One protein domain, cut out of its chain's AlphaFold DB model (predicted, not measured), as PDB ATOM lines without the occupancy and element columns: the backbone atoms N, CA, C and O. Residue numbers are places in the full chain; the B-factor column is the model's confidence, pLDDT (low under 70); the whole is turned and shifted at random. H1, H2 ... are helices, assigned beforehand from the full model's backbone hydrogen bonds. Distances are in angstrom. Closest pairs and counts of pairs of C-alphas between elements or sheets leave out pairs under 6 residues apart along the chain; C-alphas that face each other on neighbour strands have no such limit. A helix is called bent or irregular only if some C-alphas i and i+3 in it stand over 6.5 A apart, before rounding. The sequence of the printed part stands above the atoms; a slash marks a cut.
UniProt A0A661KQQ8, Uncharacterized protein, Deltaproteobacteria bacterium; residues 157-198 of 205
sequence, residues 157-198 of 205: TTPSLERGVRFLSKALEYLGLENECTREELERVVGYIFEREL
ATOM      1  N   THR A 157     336.053 437.184 463.991       92.19
ATOM      2  CA  THR A 157     337.516 437.161 463.920       92.19
ATOM      3  C   THR A 157     338.122 436.735 465.253       92.19
ATOM      4  O   THR A 157     337.560 437.054 466.303       92.19
ATOM      5  N   THR A 158     339.296 436.094 465.249       92.06
ATOM      6  CA  THR A 158     340.007 435.735 466.492       92.06
ATOM      7  C   THR A 158     340.165 436.922 467.450       92.06
ATOM      8  O   THR A 158     339.792 436.778 468.614       92.06
ATOM      9  N   PRO A 159     340.575 438.135 467.012       92.06
ATOM     10  CA  PRO A 159     340.661 439.277 467.922       92.06
ATOM     11  C   PRO A 159     339.311 439.674 468.539       92.06
ATOM     12  O   PRO A 159     339.267 440.163 469.668       92.06
ATOM     13  N   SER A 160     338.201 439.498 467.816       92.56
ATOM     14  CA  SER A 160     336.857 439.793 468.334       92.56
ATOM     15  C   SER A 160     336.383 438.720 469.312       92.56
ATOM     16  O   SER A 160     335.816 439.056 470.353       92.56
ATOM     17  N   LEU A 161     336.674 437.450 469.017       93.88
ATOM     18  CA  LEU A 161     336.414 436.322 469.906       93.88
ATOM     19  C   LEU A 161     337.166 436.497 471.232       93.88
ATOM     20  O   LEU A 161     336.549 436.484 472.293       93.88
ATOM     21  N   GLU A 162     338.469 436.776 471.182       94.56
ATOM     22  CA  GLU A 162     339.299 437.003 472.372       94.56
ATOM     23  C   GLU A 162     338.806 438.179 473.224       94.56
ATOM     24  O   GLU A 162     338.789 438.102 474.455       94.56
ATOM     25  N   ARG A 163     338.371 439.274 472.585       95.19
ATOM     26  CA  ARG A 163     337.764 440.415 473.290       95.19
ATOM     27  C   ARG A 163     336.460 440.026 473.974       95.19
ATOM     28  O   ARG A 163     336.252 440.435 475.113       95.19
ATOM     29  N   GLY A 164     335.612 439.245 473.306       95.81
ATOM     30  CA  GLY A 164     334.374 438.722 473.878       95.81
ATOM     31  C   GLY A 164     334.639 437.838 475.094       95.81
ATOM     32  O   GLY A 164     334.064 438.068 476.154       95.81
ATOM     33  N   VAL A 165     335.581 436.899 474.980       96.38
ATOM     34  CA  VAL A 165     335.975 435.999 476.077       96.38
ATOM     35  C   VAL A 165     336.492 436.796 477.265       96.38
ATOM     36  O   VAL A 165     336.059 436.585 478.396       96.38
ATOM     37  N   ARG A 166     337.375 437.770 477.016       95.94
ATOM     38  CA  ARG A 166     337.893 438.653 478.063       95.94
ATOM     39  C   ARG A 166     336.780 439.468 478.726       95.94
ATOM     40  O   ARG A 166     336.818 439.659 479.938       95.94
ATOM     41  N   PHE A 167     335.821 439.967 477.947       96.38
ATOM     42  CA  PHE A 167     334.688 440.729 478.464       96.38
ATOM     43  C   PHE A 167     333.795 439.869 479.365       96.38
ATOM     44  O   PHE A 167     333.517 440.279 480.489       96.38
ATOM     45  N   LEU A 168     333.411 438.667 478.921       96.12
ATOM     46  CA  LEU A 168     332.598 437.750 479.725       96.12
ATOM     47  C   LEU A 168     333.332 437.282 480.981       96.12
ATOM     48  O   LEU A 168     332.756 437.313 482.062       96.12
ATOM     49  N   SER A 169     334.614 436.930 480.864       96.19
ATOM     50  CA  SER A 169     335.447 436.563 482.013       96.19
ATOM     51  C   SER A 169     335.468 437.674 483.066       96.19
ATOM     52  O   SER A 169     335.253 437.408 484.247       96.19
ATOM     53  N   LYS A 170     335.629 438.938 482.646       96.19
ATOM     54  CA  LYS A 170     335.559 440.079 483.567       96.19
ATOM     55  C   LYS A 170     334.164 440.295 484.144       96.19
ATOM     56  O   LYS A 170     334.061 440.633 485.315       96.19
ATOM     57  N   ALA A 171     333.105 440.098 483.363       95.88
ATOM     58  CA  ALA A 171     331.738 440.194 483.869       95.88
ATOM     59  C   ALA A 171     331.464 439.154 484.970       95.88
ATOM     60  O   ALA A 171     330.902 439.513 486.001       95.88
ATOM     61  N   LEU A 172     331.911 437.906 484.788       96.69
ATOM     62  CA  LEU A 172     331.791 436.853 485.801       96.69
ATOM     63  C   LEU A 172     332.595 437.175 487.065       96.69
ATOM     64  O   LEU A 172     332.068 437.018 488.158       96.69
ATOM     65  N   GLU A 173     333.811 437.709 486.931       95.88
ATOM     66  CA  GLU A 173     334.617 438.182 488.070       95.88
ATOM     67  C   GLU A 173     333.893 439.275 488.877       95.88
ATOM     68  O   GLU A 173     333.840 439.212 490.102       95.88
ATOM     69  N   TYR A 174     333.254 440.248 488.217       96.38
ATOM     70  CA  TYR A 174     332.463 441.276 488.914       96.38
ATOM     71  C   TYR A 174     331.194 440.733 489.589       96.38
ATOM     72  O   TYR A 174     330.662 441.384 490.489       96.38
ATOM     73  N   LEU A 175     330.706 439.569 489.158       96.38
ATOM     74  CA  LEU A 175     329.565 438.876 489.757       96.38
ATOM     75  C   LEU A 175     329.982 437.858 490.835       96.38
ATOM     76  O   LEU A 175     329.103 437.317 491.502       96.38
ATOM     77  N   GLY A 176     331.285 437.611 491.024       94.75
ATOM     78  CA  GLY A 176     331.809 436.586 491.934       94.75
ATOM     79  C   GLY A 176     331.643 435.149 491.421       94.75
ATOM     80  O   GLY A 176     331.473 434.232 492.223       94.75
ATOM     81  N   LEU A 177     331.620 434.960 490.096       94.12
ATOM     82  CA  LEU A 177     331.400 433.682 489.400       94.12
ATOM     83  C   LEU A 177     332.634 433.237 488.585       94.12
ATOM     84  O   LEU A 177     332.522 432.475 487.626       94.12
ATOM     85  N   GLU A 178     333.831 433.729 488.906       86.69
ATOM     86  CA  GLU A 178     335.043 433.592 488.078       86.69
ATOM     87  C   GLU A 178     335.523 432.151 487.828       86.69
ATOM     88  O   GLU A 178     336.275 431.920 486.883       86.69
ATOM     89  N   ASN A 179     335.082 431.182 488.635       84.56
ATOM     90  CA  ASN A 179     335.448 429.768 488.499       84.56
ATOM     91  C   ASN A 179     334.311 428.896 487.939       84.56
ATOM     92  O   ASN A 179     334.450 427.675 487.902       84.56
ATOM     93  N   GLU A 180     333.186 429.492 487.533       89.00
ATOM     94  CA  GLU A 180     332.024 428.733 487.052       89.00
ATOM     95  C   GLU A 180     332.110 428.334 485.579       89.00
ATOM     96  O   GLU A 180     331.377 427.445 485.151       89.00
ATOM     97  N   CYS A 181     332.975 428.979 484.792       92.25
ATOM     98  CA  CYS A 181     333.088 428.715 483.360       92.25
ATOM     99  C   CYS A 181     334.545 428.588 482.923       92.25
ATOM    100  O   CYS A 181     335.384 429.432 483.252       92.25
ATOM    101  N   THR A 182     334.839 427.577 482.109       94.69
ATOM    102  CA  THR A 182     336.138 427.465 481.445       94.69
ATOM    103  C   THR A 182     336.248 428.457 480.293       94.69
ATOM    104  O   THR A 182     335.257 428.976 479.771       94.69
ATOM    105  N   ARG A 183     337.477 428.704 479.834       93.62
ATOM    106  CA  ARG A 183     337.707 429.543 478.657       93.62
ATOM    107  C   ARG A 183     336.966 429.008 477.426       93.62
ATOM    108  O   ARG A 183     336.362 429.793 476.704       93.62
ATOM    109  N   GLU A 184     336.974 427.696 477.209       94.06
ATOM    110  CA  GLU A 184     336.302 427.044 476.080       94.06
ATOM    111  C   GLU A 184     334.773 427.189 476.159       94.06
ATOM    112  O   GLU A 184     334.087 427.232 475.138       94.06
ATOM    113  N   GLU A 185     334.203 427.252 477.363       95.19
ATOM    114  CA  GLU A 185     332.783 427.565 477.561       95.19
ATOM    115  C   GLU A 185     332.483 429.015 477.196       95.19
ATOM    116  O   GLU A 185     331.533 429.275 476.457       95.19
ATOM    117  N   LEU A 186     333.333 429.953 477.620       96.00
ATOM    118  CA  LEU A 186     333.200 431.360 477.245       96.00
ATOM    119  C   LEU A 186     333.348 431.567 475.733       96.00
ATOM    120  O   LEU A 186     332.568 432.311 475.146       96.00
ATOM    121  N   GLU A 187     334.301 430.894 475.086       94.50
ATOM    122  CA  GLU A 187     334.476 430.928 473.627       94.50
ATOM    123  C   GLU A 187     333.224 430.424 472.905       94.50
ATOM    124  O   GLU A 187     332.743 431.084 471.981       94.50
ATOM    125  N   ARG A 188     332.638 429.312 473.371       93.25
ATOM    126  CA  ARG A 188     331.368 428.794 472.843       93.25
ATOM    127  C   ARG A 188     330.235 429.799 473.015       93.25
ATOM    128  O   ARG A 188     329.497 430.034 472.063       93.25
ATOM    129  N   VAL A 189     330.104 430.422 474.186       95.19
ATOM    130  CA  VAL A 189     329.063 431.429 474.444       95.19
ATOM    131  C   VAL A 189     329.225 432.642 473.528       95.19
ATOM    132  O   VAL A 189     328.253 433.051 472.896       95.19
ATOM    133  N   VAL A 190     330.435 433.192 473.399       95.25
ATOM    134  CA  VAL A 190     330.704 434.321 472.489       95.25
ATOM    135  C   VAL A 190     330.397 433.935 471.044       95.25
ATOM    136  O   VAL A 190     329.752 434.706 470.336       95.25
ATOM    137  N   GLY A 191     330.812 432.739 470.619       91.31
ATOM    138  CA  GLY A 191     330.503 432.201 469.297       91.31
ATOM    139  C   GLY A 191     328.998 432.106 469.045       91.31
ATOM    140  O   GLY A 191     328.528 432.601 468.026       91.31
ATOM    141  N   TYR A 192     328.231 431.559 469.995       91.81
ATOM    142  CA  TYR A 192     326.773 431.455 469.888       91.81
ATOM    143  C   TYR A 192     326.075 432.814 469.847       91.81
ATOM    144  O   TYR A 192     325.152 432.998 469.053       91.81
ATOM    145  N   ILE A 193     326.501 433.764 470.683       93.44
ATOM    146  CA  ILE A 193     325.967 435.133 470.673       93.44
ATOM    147  C   ILE A 193     326.214 435.767 469.302       93.44
ATOM    148  O   ILE A 193     325.302 436.336 468.704       93.44
ATOM    149  N   PHE A 194     327.426 435.627 468.766       90.44
ATOM    150  CA  PHE A 194     327.745 436.168 467.454       90.44
ATOM    151  C   PHE A 194     326.951 435.488 466.332       90.44
ATOM    152  O   PHE A 194     326.363 436.174 465.505       90.44
ATOM    153  N   GLU A 195     326.879 434.157 466.301       86.19
ATOM    154  CA  GLU A 195     326.174 433.418 465.246       86.19
ATOM    155  C   GLU A 195     324.675 433.753 465.201       86.19
ATOM    156  O   GLU A 195     324.090 433.869 464.123       86.19
ATOM    157  N   ARG A 196     324.041 433.922 466.370       87.44
ATOM    158  CA  ARG A 196     322.590 434.138 466.465       87.44
ATOM    159  C   ARG A 196     322.186 435.606 466.412       87.44
ATOM    160  O   ARG A 196     321.095 435.903 465.930       87.44
ATOM    161  N   GLU A 197     323.029 436.505 466.913       89.94
ATOM    162  CA  GLU A 197     322.671 437.914 467.125       89.94
ATOM    163  C   GLU A 197     323.614 438.897 466.418       89.94
ATOM    164  O   GLU A 197     323.349 440.097 466.412       89.94
ATOM    165  N   LEU A 198     324.705 438.415 465.807       87.56
ATOM    166  CA  LEU A 198     325.767 439.228 465.195       87.56
ATOM    167  C   LEU A 198     326.384 440.248 466.166       87.56
ATOM    168  O   LEU A 198     326.929 441.277 465.759       87.56
TER     169      LEU A 198
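This is residues 157 to 198 of the 205 residues of an uncharacterized protein of Deltaproteobacteria bacterium (UniProt A0A661KQQ8). Two helices cross as a steep, skewed X: the long helix H1 makes the longer bar, and H2 folds back over the middle of it. A short loop, residues 176 to 182, swings from the end of H1 round to the beginning of H2. The printed part has 42 residues with two named helices, H1 then H2 along the chain, and no named strand; the class is all helix. It is compact, with a radius of gyration of the C-alphas of 10.1 A, and elongated in outline, spanning 27 by 18 by 16 A.

H1, the longest helix, covers residues 158 to 175 and measures 25.7 A from first to last C-alpha. Its C-alpha 158 is at (340.007, 435.735, 466.492) and its C-alpha 175 at (329.565, 438.876, 489.757). H2 covers residues 183 to 197, 20.7 A from first to last C-alpha, and ends with C-alpha 197 at (322.671, 437.914, 467.125).

H1 touches H2 with residues 161 to 169 alone. There are 12 pairs of C-alphas within 8 A, and the closest C-alphas of the two helices, those of Val 165 and Leu 186, are 5.5 A apart. Their lines stand at a steep tilt of 70.0 degrees, only just short of about perpendicular, and they run opposite ways. Their centres are 10.5 A apart. In H1 and H2 every O i to N i+4 pair is within hydrogen-bond range. Neither helix is bent.

The two C-alphas farthest apart, those of Thr 157 and Gly 176, are 28.6 A apart. The C-alphas of the first and last printed residues, Thr 157 and Leu 198, are 12.0 A apart. The printed part has no cut, and the 7 residues between H1 and H2 make a short link. The mean pLDDT of the printed part is 93.3, and no printed residue is under 70.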